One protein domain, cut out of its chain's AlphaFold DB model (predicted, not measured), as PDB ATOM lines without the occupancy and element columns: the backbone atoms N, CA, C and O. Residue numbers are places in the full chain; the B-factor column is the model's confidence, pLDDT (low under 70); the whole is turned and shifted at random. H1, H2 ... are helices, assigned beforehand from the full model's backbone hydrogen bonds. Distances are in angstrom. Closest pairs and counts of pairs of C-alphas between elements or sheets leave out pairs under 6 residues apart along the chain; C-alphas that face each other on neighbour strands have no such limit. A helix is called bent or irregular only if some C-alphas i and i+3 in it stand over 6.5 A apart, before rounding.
ATOM      1  N   LEU A  97     194.948 160.304  90.296       81.88
ATOM      2  CA  LEU A  97     195.715 159.057  90.213       81.88
ATOM      3  C   LEU A  97     196.270 158.794  88.810       81.88
ATOM      4  O   LEU A  97     197.346 158.216  88.672       81.88
ATOM      5  N   SER A  98     195.589 159.258  87.763       83.69
ATOM      6  CA  SER A  98     196.066 159.089  86.396       83.69
ATOM      7  C   SER A  98     197.360 159.871  86.146       83.69
ATOM      8  O   SER A  98     198.297 159.320  85.564       83.69
ATOM      9  N   TYR A  99     197.475 161.094  86.675       84.44
ATOM     10  CA  TYR A  99     198.710 161.885  86.602       84.44
ATOM     11  C   TYR A  99     199.859 161.246  87.385       84.44
ATOM     12  O   TYR A  99     200.981 161.163  86.884       84.44
ATOM     13  N   TYR A 100     199.590 160.731  88.586       85.38
ATOM     14  CA  TYR A 100     200.611 160.005  89.343       85.38
ATOM     15  C   TYR A 100     201.050 158.729  88.627       85.38
ATOM     16  O   TYR A 100     202.240 158.423  88.590       85.38
ATOM     17  N   SER A 101     200.116 158.011  88.001       84.94
ATOM     18  CA  SER A 101     200.434 156.764  87.313       84.94
ATOM     19  C   SER A 101     201.371 156.968  86.120       84.94
ATOM     20  O   SER A 101     202.323 156.206  85.981       84.94
ATOM     21  N   ILE A 102     201.205 158.025  85.311       86.94
ATOM     22  CA  ILE A 102     202.123 158.282  84.190       86.94
ATOM     23  C   ILE A 102     203.514 158.703  84.669       86.94
ATOM     24  O   ILE A 102     204.511 158.245  84.114       86.94
ATOM     25  N   ILE A 103     203.597 159.493  85.746       87.06
ATOM     26  CA  ILE A 103     204.875 159.853  86.379       87.06
ATOM     27  C   ILE A 103     205.586 158.591  86.878       87.06
ATOM     28  O   ILE A 103     206.780 158.422  86.636       87.06
ATOM     29  N   LEU A 104     204.857 157.675  87.520       86.56
ATOM     30  CA  LEU A 104     205.403 156.407  87.999       86.56
ATOM     31  C   LEU A 104     205.811 155.476  86.853       86.56
ATOM     32  O   LEU A 104     206.856 154.840  86.949       86.56
ATOM     33  N   ILE A 105     205.054 155.413  85.751       86.19
ATOM     34  CA  ILE A 105     205.423 154.626  84.562       86.19
ATOM     35  C   ILE A 105     206.717 155.165  83.935       86.19
ATOM     36  O   ILE A 105     207.613 154.386  83.597       86.19
ATOM     37  N   VAL A 106     206.847 156.488  83.792       87.56
ATOM     38  CA  VAL A 106     208.068 157.126  83.274       87.56
ATOM     39  C   VAL A 106     209.236 156.900  84.233       87.56
ATOM     40  O   VAL A 106     210.300 156.448  83.809       87.56
ATOM     41  N   GLY A 107     209.025 157.118  85.533       85.12
ATOM     42  CA  GLY A 107     210.018 156.863  86.575       85.12
ATOM     43  C   GLY A 107     210.498 155.410  86.584       85.12
ATOM     44  O   GLY A 107     211.699 155.162  86.625       85.12
ATOM     45  N   ALA A 108     209.590 154.442  86.444       84.19
ATOM     46  CA  ALA A 108     209.931 153.024  86.365       84.19
ATOM     47  C   ALA A 108     210.786 152.685  85.133       84.19
ATOM     48  O   ALA A 108     211.682 151.843  85.218       84.19
ATOM     49  N   ASN A 109     210.540 153.343  83.993       84.00
ATOM     50  CA  ASN A 109     211.356 153.183  82.788       84.00
ATOM     51  C   ASN A 109     212.762 153.775  82.960       84.00
ATOM     52  O   ASN A 109     213.737 153.146  82.552       84.00
ATOM     53  N   ILE A 110     212.882 154.930  83.620       84.88
ATOM     54  CA  ILE A 110     214.178 155.544  83.948       84.88
ATOM     55  C   ILE A 110     214.966 154.647  84.913       84.88
ATOM     56  O   ILE A 110     216.132 154.348  84.664       84.88
ATOM     57  N   VAL A 111     214.321 154.151  85.976       83.56
ATOM     58  CA  VAL A 111     214.941 153.227  86.942       83.56
ATOM     59  C   VAL A 111     215.378 151.931  86.259       83.56
ATOM     60  O   VAL A 111     216.474 151.453  86.522       83.56
ATOM     61  N   LYS A 112     214.581 151.394  85.326       79.81
ATOM     62  CA  LYS A 112     214.960 150.226  84.515       79.81
ATOM     63  C   LYS A 112     216.216 150.469  83.670       79.81
ATOM     64  O   LYS A 112     216.981 149.530  83.480       79.81
ATOM     65  N   TYR A 113     216.420 151.686  83.170       79.44
ATOM     66  CA  TYR A 113     217.605 152.041  82.387       79.44
ATOM     67  C   TYR A 113     218.850 152.252  83.265       79.44
ATOM     68  O   TYR A 113     219.939 151.821  82.901       79.44
ATOM     69  N   LEU A 114     218.691 152.878  84.436       79.12
ATOM     70  CA  LEU A 114     219.792 153.183  85.362       79.12
ATOM     71  C   LEU A 114     220.200 151.998  86.249       79.12
ATOM     72  O   LEU A 114     221.334 151.927  86.715       79.12
ATOM     73  N   SER A 115     219.279 151.084  86.540       68.69
ATOM     74  CA  SER A 115     219.505 149.922  87.404       68.69
ATOM     75  C   SER A 115     218.670 148.738  86.901       68.69
ATOM     76  O   SER A 115     217.511 148.579  87.293       68.69
ATOM     77  N   PRO A 116     219.243 147.901  86.011       60.94
ATOM     78  CA  PRO A 116     218.507 146.860  85.293       60.94
ATOM     79  C   PRO A 116     217.942 145.740  86.173       60.94
ATOM     80  O   PRO A 116     216.994 145.077  85.756       60.94
ATOM     81  N   THR A 117     218.504 145.525  87.367       62.97
ATOM     82  CA  THR A 117     218.151 144.410  88.255       62.97
ATOM     83  C   THR A 117     218.168 144.848  89.718       62.97
ATOM     84  O   THR A 117     219.223 145.194  90.251       62.97
ATOM     85  N   GLY A 118     217.009 144.814  90.381       69.19
ATOM     86  CA  GLY A 118     216.916 145.066  91.819       69.19
ATOM     87  C   GLY A 118     215.481 145.162  92.337       69.19
ATOM     88  O   GLY A 118     214.569 145.539  91.607       69.19
ATOM     89  N   GLN A 119     215.298 144.892  93.633       77.81
ATOM     90  CA  GLN A 119     214.003 144.959  94.333       77.81
ATOM     91  C   GLN A 119     213.310 146.327  94.195       77.81
ATOM     92  O   GLN A 119     212.086 146.408  94.136       77.81
ATOM     93  N   VAL A 120     214.092 147.406  94.087       79.69
ATOM     94  CA  VAL A 120     213.591 148.772  93.860       79.69
ATOM     95  C   VAL A 120     212.881 148.887  92.512       79.69
ATOM     96  O   VAL A 120     211.842 149.533  92.408       79.69
ATOM     97  N   GLN A 121     213.406 148.231  91.479       80.31
ATOM     98  CA  GLN A 121     212.812 148.244  90.150       80.31
ATOM     99  C   GLN A 121     211.436 147.570  90.180       80.31
ATOM    100  O   GLN A 121     210.470 148.121  89.660       80.31
ATOM    101  N   ASP A 122     211.327 146.411  90.828       82.12
ATOM    102  CA  ASP A 122     210.063 145.677  90.934       82.12
ATOM    103  C   ASP A 122     209.047 146.400  91.814       82.12
ATOM    104  O   ASP A 122     207.872 146.468  91.456       82.12
ATOM    105  N   PHE A 123     209.496 147.039  92.893       85.44
ATOM    106  CA  PHE A 123     208.643 147.884  93.721       85.44
ATOM    107  C   PHE A 123     208.040 149.054  92.927       85.44
ATOM    108  O   PHE A 123     206.826 149.254  92.940       85.44
ATOM    109  N   VAL A 124     208.859 149.791  92.166       84.50
ATOM    110  CA  VAL A 124     208.382 150.930  91.363       84.50
ATOM    111  C   VAL A 124     207.477 150.461  90.214       84.50
ATOM    112  O   VAL A 124     206.474 151.116  89.921       84.50
ATOM    113  N   LYS A 125     207.751 149.296  89.603       86.06
ATOM    114  CA  LYS A 125     206.856 148.668  88.611       86.06
ATOM    115  C   LYS A 125     205.481 148.352  89.197       86.06
ATOM    116  O   LYS A 125     204.463 148.636  88.559       86.06
ATOM    117  N   TRP A 126     205.449 147.764  90.391       87.06
ATOM    118  CA  TRP A 126     204.212 147.437  91.096       87.06
ATOM    119  C   TRP A 126     203.430 148.685  91.492       87.06
ATOM    120  O   TRP A 126     202.220 148.726  91.276       87.06
ATOM    121  N   LEU A 127     204.111 149.730  91.968       88.19
ATOM    122  CA  LEU A 127     203.484 151.020  92.260       88.19
ATOM    123  C   LEU A 127     202.883 151.672  91.013       88.19
ATOM    124  O   LEU A 127     201.744 152.134  91.060       88.19
ATOM    125  N   ALA A 128     203.616 151.694  89.897       85.81
ATOM    126  CA  ALA A 128     203.123 152.241  88.636       85.81
ATOM    127  C   ALA A 128     201.852 151.508  88.179       85.81
ATOM    128  O   ALA A 128     200.816 152.132  87.962       85.81
ATOM    129  N   THR A 129     201.913 150.177  88.145       87.31
ATOM    130  CA  THR A 129     200.804 149.307  87.731       87.31
ATOM    131  C   THR A 129     199.586 149.460  88.639       87.31
ATOM    132  O   THR A 129     198.472 149.655  88.155       87.31
ATOM    133  N   GLY A 130     199.785 149.420  89.961       88.12
ATOM    134  CA  GLY A 130     198.708 149.561  90.941       88.12
ATOM    135  C   GLY A 130     198.022 150.923  90.856       88.12
ATOM    136  O   GLY A 130     196.795 151.005  90.906       88.12
ATOM    137  N   THR A 131     198.801 151.985  90.638       87.69
ATOM    138  CA  THR A 131     198.268 153.344  90.488       87.69
ATOM    139  C   THR A 131     197.495 153.494  89.174       87.69
ATOM    140  O   THR A 131     196.442 154.125  89.163       87.69
ATOM    141  N   THR A 132     197.949 152.872  88.076       86.94
ATOM    142  CA  THR A 132     197.201 152.825  86.807       86.94
ATOM    143  C   THR A 132     195.870 152.089  86.965       86.94
ATOM    144  O   THR A 132     194.842 152.616  86.547       86.94
ATOM    145  N   VAL A 133     195.857 150.916  87.611       88.50
ATOM    146  CA  VAL A 133     194.615 150.172  87.903       88.50
ATOM    147  C   VAL A 133     193.657 151.026  88.734       88.50
ATOM    148  O   VAL A 133     192.495 151.177  88.360       88.50
ATOM    149  N   GLY A 134     194.148 151.631  89.820       87.81
ATOM    150  CA  GLY A 134     193.346 152.501  90.682       87.81
ATOM    151  C   GLY A 134     192.748 153.689  89.927       87.81
ATOM    152  O   GLY A 134     191.552 153.946  90.044       87.81
ATOM    153  N   ALA A 135     193.545 154.355  89.086       87.44
ATOM    154  CA  ALA A 135     193.089 155.474  88.265       87.44
ATOM    155  C   ALA A 135     191.973 155.076  87.286       87.44
ATOM    156  O   ALA A 135     191.015 155.826  87.107       87.44
ATOM    157  N   ILE A 136     192.085 153.905  86.650       87.31
ATOM    158  CA  ILE A 136     191.077 153.407  85.700       87.31
ATOM    159  C   ILE A 136     189.776 153.055  86.425       87.31
ATOM    160  O   ILE A 136     188.697 153.399  85.943       87.31
ATOM    161  N   VAL A 137     189.862 152.409  87.592       86.88
ATOM    162  CA  VAL A 137     188.684 152.069  88.406       86.88
ATOM    163  C   VAL A 137     187.976 153.331  88.895       86.88
ATOM    164  O   VAL A 137     186.755 153.425  88.781       86.88
ATOM    165  N   GLU A 138     188.723 154.322  89.386       84.88
ATOM    166  CA  GLU A 138     188.169 155.620  89.789       84.88
ATOM    167  C   GLU A 138     187.469 156.313  88.611       84.88
ATOM    168  O   GLU A 138     186.345 156.803  88.751       84.88
ATOM    169  N   HIS A 139     188.099 156.297  87.433       83.81
ATOM    170  CA  HIS A 139     187.529 156.867  86.217       83.81
ATOM    171  C   HIS A 139     186.220 156.177  85.816       83.81
ATOM    172  O   HIS A 139     185.197 156.846  85.675       83.81
ATOM    173  N   GLY A 140     186.222 154.845  85.714       82.44
ATOM    174  CA  GLY A 140     185.041 154.068  85.339       82.44
ATOM    175  C   GLY A 140     183.903 154.182  86.356       82.44
ATOM    176  O   GLY A 140     182.736 154.263  85.975       82.44
ATOM    177  N   TYR A 141     184.221 154.261  87.653       82.94
ATOM    178  CA  TYR A 141     183.221 154.493  88.697       82.94
ATOM    179  C   TYR A 141     182.587 155.885  88.584       82.94
ATOM    180  O   TYR A 141     181.366 156.029  88.690       82.94
ATOM    181  N   SER A 142     183.401 156.914  88.333       77.56
ATOM    182  CA  SER A 142     182.926 158.279  88.100       77.56
ATOM    183  C   SER A 142     182.022 158.359  86.865       77.56
ATOM    184  O   SER A 142     180.932 158.928  86.935       77.56
ATOM    185  N   GLU A 143     182.417 157.726  85.759       73.69
ATOM    186  CA  GLU A 143     181.620 157.671  84.529       73.69
ATOM    187  C   GLU A 143     180.292 156.942  84.731       73.69
ATOM    188  O   GLU A 143     179.245 157.476  84.358       73.69
ATOM    189  N   MET A 144     180.301 155.790  85.406       76.88
ATOM    190  CA  MET A 144     179.075 155.065  85.743       76.88
ATOM    191  C   MET A 144     178.134 155.931  86.586       76.88
ATOM    192  O   MET A 144     176.937 156.007  86.309       76.88
ATOM    193  N   ARG A 145     178.665 156.641  87.588       72.75
ATOM    194  CA  ARG A 145     177.864 157.521  88.447       72.75
ATOM    195  C   ARG A 145     177.281 158.718  87.689       72.75
ATOM    196  O   ARG A 145     176.184 159.158  88.021       72.75
ATOM    197  N   GLN A 146     178.008 159.264  86.715       66.19
ATOM    198  CA  GLN A 146     177.601 160.469  85.985       66.19
ATOM    199  C   GLN A 146     176.722 160.181  84.762       66.19
ATOM    200  O   GLN A 146     175.816 160.958  84.465       66.19
ATOM    201  N   ARG A 147     177.006 159.101  84.027       63.44
ATOM    202  CA  ARG A 147     176.405 158.795  82.718       63.44
ATOM    203  C   ARG A 147     175.586 157.507  82.709       63.44
ATOM    204  O   ARG A 147     174.839 157.288  81.763       63.44
ATOM    205  N   GLY A 148     175.705 156.670  83.743       68.06
ATOM    206  CA  GLY A 148     175.042 155.364  83.808       68.06
ATOM    207  C   GLY A 148     175.644 154.313  82.870       68.06
ATOM    208  O   GLY A 148     175.069 153.240  82.711       68.06
ATOM    209  N   THR A 149     176.780 154.613  82.235       71.44
ATOM    210  CA  THR A 149     177.490 153.729  81.304       71.44
ATOM    211  C   THR A 149     178.991 153.834  81.538       71.44
ATOM    212  O   THR A 149     179.488 154.916  81.846       71.44
ATOM    213  N   ILE A 150     179.706 152.723  81.365       72.06
ATOM    214  CA  ILE A 150     181.173 152.682  81.385       72.06
ATOM    215  C   ILE A 150     181.674 152.768  79.945       72.06
ATOM    216  O   ILE A 150     181.181 152.035  79.083       72.06
ATOM    217  N   ASP A 151     182.661 153.623  79.688       74.69
ATOM    218  CA  ASP A 151     183.257 153.721  78.363       74.69
ATOM    219  C   ASP A 151     184.076 152.461  78.015       74.69
ATOM    220  O   ASP A 151     184.700 151.844  78.887       74.69
ATOM    221  N   PRO A 152     184.142 152.071  76.726       74.25
ATOM    222  CA  PRO A 152     184.881 150.880  76.292       74.25
ATOM    223  C   PRO A 152     186.377 150.941  76.635       74.25
ATOM    224  O   PRO A 152     187.044 149.916  76.708       74.25
ATOM    225  N   GLU A 153     186.908 152.134  76.886       74.50
ATOM    226  CA  GLU A 153     188.297 152.380  77.263       74.50
ATOM    227  C   GLU A 153     188.677 151.733  78.601       74.50
ATOM    228  O   GLU A 153     189.786 151.215  78.745       74.50
ATOM    229  N   VAL A 154     187.736 151.661  79.548       77.31
ATOM    230  CA  VAL A 154     187.937 151.021  80.858       77.31
ATOM    231  C   VAL A 154     188.153 149.509  80.707       77.31
ATOM    232  O   VAL A 154     188.835 148.909  81.532       77.31
ATOM    233  N   MET A 155     187.694 148.892  79.608       81.75
ATOM    234  CA  MET A 155     187.943 147.470  79.317       81.75
ATOM    235  C   MET A 155     189.419 147.163  79.039       81.75
ATOM    236  O   MET A 155     189.836 146.011  79.156       81.75
ATOM    237  N   SER A 156     190.238 148.174  78.721       82.06
ATOM    238  CA  SER A 156     191.684 147.988  78.547       82.06
ATOM    239  C   SER A 156     192.373 147.487  79.825       82.06
ATOM    240  O   SER A 156     193.418 146.841  79.740       82.06
ATOM    241  N   ILE A 157     191.759 147.667  81.003       84.75
ATOM    242  CA  ILE A 157     192.265 147.136  82.277       84.75
ATOM    243  C   ILE A 157     192.450 145.610  82.255       84.75
ATOM    244  O   ILE A 157     193.338 145.096  82.927       84.75
ATOM    245  N   MET A 158     191.689 144.876  81.435       84.31
ATOM    246  CA  MET A 158     191.833 143.420  81.292       84.31
ATOM    247  C   MET A 158     193.192 143.047  80.695       84.31
ATOM    248  O   MET A 158     193.781 142.038  81.085       84.31
ATOM    249  N   TYR A 159     193.728 143.876  79.795       85.25
ATOM    250  CA  TYR A 159     195.077 143.699  79.262       85.25
ATOM    251  C   TYR A 159     196.135 143.918  80.348       85.25
ATOM    252  O   TYR A 159     197.067 143.121  80.473       85.25
ATOM    253  N   LEU A 160     195.946 144.944  81.184       86.12
ATOM    254  CA  LEU A 160     196.811 145.213  82.328       86.12
ATOM    255  C   LEU A 160     196.798 144.060  83.334       86.12
ATOM    256  O   LEU A 160     197.861 143.558  83.687       86.12
ATOM    257  N   ILE A 161     195.617 143.576  83.723       86.00
ATOM    258  CA  ILE A 161     195.455 142.444  84.647       86.00
ATOM    259  C   ILE A 161     196.125 141.183  84.089       86.00
ATOM    260  O   ILE A 161     196.865 140.514  84.803       86.00
ATOM    261  N   ASN A 162     195.952 140.890  82.797       86.50
ATOM    262  CA  ASN A 162     196.582 139.735  82.145       86.50
ATOM    263  C   ASN A 162     198.118 139.842  82.039       86.50
ATOM    264  O   ASN A 162     198.796 138.852  81.746       86.50
ATOM    265  N   SER A 163     198.683 141.036  82.230       83.62
ATOM    266  CA  SER A 163     200.133 141.253  82.266       83.62
ATOM    267  C   SER A 163     200.738 141.085  83.665       83.62
ATOM    268  O   SER A 163     201.957 140.937  83.781       83.62
ATOM    269  N   ILE A 164     199.911 141.077  84.719       83.81
ATOM    270  CA  ILE A 164     200.362 140.900  86.103       83.81
ATOM    271  C   ILE A 164     200.954 139.495  86.260       83.81
ATOM    272  O   ILE A 164     200.362 138.503  85.841       83.81
ATOM    273  N   GLY A 165     202.150 139.411  86.844       71.19
ATOM    274  CA  GLY A 165     202.871 138.147  87.029       71.19
ATOM    275  C   GLY A 165     203.638 137.652  85.796       71.19
ATOM    276  O   GLY A 165     204.357 136.664  85.900       71.19
ATOM    277  N   LYS A 166     203.551 138.343  84.648       76.88
ATOM    278  CA  LYS A 166     204.417 138.090  83.485       76.88
ATOM    279  C   LYS A 166     205.618 139.030  83.534       76.88
ATOM    280  O   LYS A 166     205.469 140.248  83.389       76.88
ATOM    281  N   GLU A 167     206.808 138.469  83.734       65.38
ATOM    282  CA  GLU A 167     208.053 139.240  83.776       65.38
ATOM    283  C   GLU A 167     208.225 140.109  82.519       65.38
ATOM    284  O   GLU A 167     207.989 139.685  81.390       65.38
ATOM    285  N   GLY A 168     208.597 141.374  82.726       65.12
ATOM    286  CA  GLY A 168     208.924 142.324  81.658       65.12
ATOM    287  C   GLY A 168     207.748 143.063  81.001       65.12
ATOM    288  O   GLY A 168     207.966 144.165  80.495       65.12
ATOM    289  N   ASN A 169     206.514 142.545  81.058       76.19
ATOM    290  CA  ASN A 169     205.374 143.113  80.312       76.19
ATOM    291  C   ASN A 169     204.485 144.089  81.100       76.19
ATOM    292  O   ASN A 169     203.741 144.856  80.489       76.19
ATOM    293  N   MET A 170     204.587 144.119  82.429       82.19
ATOM    294  CA  MET A 170     203.683 144.886  83.300       82.19
ATOM    295  C   MET A 170     203.740 146.410  83.068       82.19
ATOM    296  O   MET A 170     202.709 147.079  83.015       82.19
ATOM    297  N   LEU A 171     204.936 146.970  82.845       83.31
ATOM    298  CA  LEU A 171     205.102 148.404  82.552       83.31
ATOM    299  C   LEU A 171     204.549 148.797  81.183       83.31
ATOM    300  O   LEU A 171     203.868 149.814  81.067       83.31
ATOM    301  N   ASN A 172     204.825 147.992  80.157       84.62
ATOM    302  CA  ASN A 172     204.330 148.252  78.806       84.62
ATOM    303  C   ASN A 172     202.806 148.150  78.773       84.62
ATOM    304  O   ASN A 172     202.141 148.995  78.179       84.62
ATOM    305  N   ALA A 173     202.245 147.157  79.466       85.50
ATOM    306  CA  ALA A 173     200.808 147.035  79.623       85.50
ATOM    307  C   ALA A 173     200.207 148.221  80.382       85.50
ATOM    308  O   ALA A 173     199.178 148.737  79.951       85.50
ATOM    309  N   SER A 174     200.861 148.707  81.443       85.69
ATOM    310  CA  SER A 174     200.417 149.901  82.179       85.69
ATOM    311  C   SER A 174     200.380 151.130  81.273       85.69
ATOM    312  O   SER A 174     199.379 151.838  81.246       85.69
ATOM    313  N   LEU A 175     201.430 151.345  80.472       86.56
ATOM    314  CA  LEU A 175     201.511 152.457  79.524       86.56
ATOM    315  C   LEU A 175     200.422 152.372  78.447       86.56
ATOM    316  O   LEU A 175     199.709 153.346  78.224       86.56
ATOM    317  N   VAL A 176     200.274 151.215  77.793       86.44
ATOM    318  CA  VAL A 176     199.267 151.015  76.738       86.44
ATOM    319  C   VAL A 176     197.867 151.258  77.291       86.44
ATOM    320  O   VAL A 176     197.118 152.039  76.716       86.44
ATOM    321  N   THR A 177     197.555 150.664  78.443       87.50
ATOM    322  CA  THR A 177     196.254 150.801  79.117       87.50
ATOM    323  C   THR A 177     195.981 152.249  79.538       87.50
ATOM    324  O   THR A 177     194.861 152.754  79.431       87.50
ATOM    325  N   TRP A 178     197.017 152.954  79.996       88.00
ATOM    326  CA  TRP A 178     196.910 154.362  80.347       88.00
ATOM    327  C   TRP A 178     196.631 155.231  79.120       88.00
ATOM    328  O   TRP A 178     195.735 156.069  79.163       88.00
ATOM    329  N   ILE A 179     197.337 155.010  78.007       85.44
ATOM    330  CA  ILE A 179     197.115 155.754  76.758       85.44
ATOM    331  C   ILE A 179     195.711 155.478  76.215       85.44
ATOM    332  O   ILE A 179     195.034 156.411  75.793       85.44
ATOM    333  N   THR A 180     195.235 154.234  76.256       85.25
ATOM    334  CA  THR A 180     193.883 153.905  75.785       85.25
ATOM    335  C   THR A 180     192.794 154.526  76.654       85.25
ATOM    336  O   THR A 180     191.780 154.948  76.111       85.25
ATOM    337  N   THR A 181     193.006 154.638  77.971       82.56
ATOM    338  CA  THR A 181     192.009 155.198  78.907       82.56
ATOM    339  C   THR A 181     192.053 156.724  78.995       82.56
ATOM    340  O   THR A 181     191.034 157.409  79.080       82.56
ATOM    341  N   PHE A 182     193.250 157.300  78.973       83.00
ATOM    342  CA  PHE A 182     193.458 158.716  79.257       83.00
ATOM    343  C   PHE A 182     194.033 159.503  78.083       83.00
ATOM    344  O   PHE A 182     193.965 160.729  78.097       83.00
ATOM    345  N   GLY A 183     194.509 158.854  77.020       80.94
ATOM    346  CA  GLY A 183     195.072 159.533  75.849       80.94
ATOM    347  C   GLY A 183     194.093 160.513  75.202       80.94
ATOM    348  O   GLY A 183     194.475 161.630  74.851       80.94
ATOM    349  N   ARG A 184     192.796 160.176  75.157       74.62
ATOM    350  CA  ARG A 184     191.762 161.109  74.681       74.62
ATOM    351  C   ARG A 184     191.642 162.365  75.544       74.62
ATOM    352  O   ARG A 184     191.204 163.389  75.039       74.62
ATOM    353  N   HIS A 185     191.988 162.308  76.830       74.62
ATOM    354  CA  HIS A 185     191.917 163.458  77.732       74.62
ATOM    355  C   HIS A 185     193.027 164.475  77.440       74.62
ATOM    356  O   HIS A 185     192.804 165.668  77.623       74.62
ATOM    357  N   ILE A 186     194.160 164.033  76.882       69.62
ATOM    358  CA  ILE A 186     195.264 164.899  76.435       69.62
ATOM    359  C   ILE A 186     194.878 165.680  75.168       69.62
ATOM    360  O   ILE A 186     195.249 166.838  75.007       69.62
ATOM    361  N   LEU A 187     194.098 165.062  74.277       59.81
ATOM    362  CA  LEU A 187     193.697 165.643  72.990       59.81
ATOM    363  C   LEU A 187     192.480 166.587  73.082       59.81
ATOM    364  O   LEU A 187     192.052 167.144  72.069       59.81
ATOM    365  N   LYS A 188     191.883 166.770  74.265       54.84
ATOM    366  CA  LYS A 188     190.634 167.536  74.421       54.84
ATOM    367  C   LYS A 188     190.899 169.046  74.548       54.84
ATOM    368  O   LYS A 188     191.513 169.515  75.502       54.84
TER     369      LYS A 188
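What this domain is: This is residues 97 to 188 of the 266 residues of an uncharacterized protein of Intestinibacter bartlettii (UniProt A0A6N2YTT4). Two helical hairpins pack on each other in a four-helix bundle: H2, the longest helix, lies side by side with H1, and the shorter pair H3 and H4 covers one side of them, H4 packing on both H1 and H2. H2 makes the long axis, and residues 114 to 119, the turn from H1 to H2, stick out at one end. The 92 printed residues hold four named helices in the order H1, H2, H3, H4 and no named strand, class all helix. The whole is compact, with a radius of gyration of the C-alphas of 13.6 A, and elongated, spanning 45 by 26 by 16 A.

How they stand to each other: The bundle is up and down, each helix running against the one before it. H1, residues 97 to 114, and H2, residues 119 to 147, touch as a hairpin, at a shallow tilt of 20 degrees; their closest C-alphas, of Leu 104 and Ala 128, are 4.8 A apart. H2 touches H3, residues 152 to 163, with residues 129 to 140 alone, closest at the C-alphas of Gly 140 and Val 154, 6.1 A. H3 and H4, residues 170 to 186, touch as a hairpin at 13 degrees, a shallow tilt, closest at the C-alphas of Glu 153 and Thr 181, 4.9 A. H4 touches residues 125 to 136 of H2 alone, the same way at 36 degrees, only just steep, with the C-alphas of Thr 129 and Ser 174 closest at 5.6 A. H4 touches H1 at a steep tilt of 41 degrees, opposite ways, closest at the C-alphas of Ile 105 and Leu 171, 6.5 A. H1 and H3 are apart. Every O i to N i+4 pair is within hydrogen-bond range in H1 and H2, against 4 of 8 in H3 and 10 of 13 in H4.

Where its parts are: H1 begins at C-alpha 97 (195.715, 159.057, 90.213) and is 25.3 A long. H2 measures 41.7 A and ends at C-alpha 147 (176.405, 158.795, 82.718). H3 is 19.0 A long. H4, 22.8 A, ends at C-alpha 186 (195.264, 164.899, 76.435); it has a kink of 45 degrees near residue 180 and is irregular, with C-alphas 181 and 184 7.3 A apart.

The domain as a whole: The two C-alphas farthest apart, of Ser 115 and Gly 148, are 44.9 A apart. The printed part has no cut; the links H1 to H2 and H2 to H3 are tight, H3 to H4 is short, and no link is long. Mean pLDDT of the printed part is 80.4, with residues 115 to 118, 146 to 148, 167 to 168 and 186 to 188 under 70.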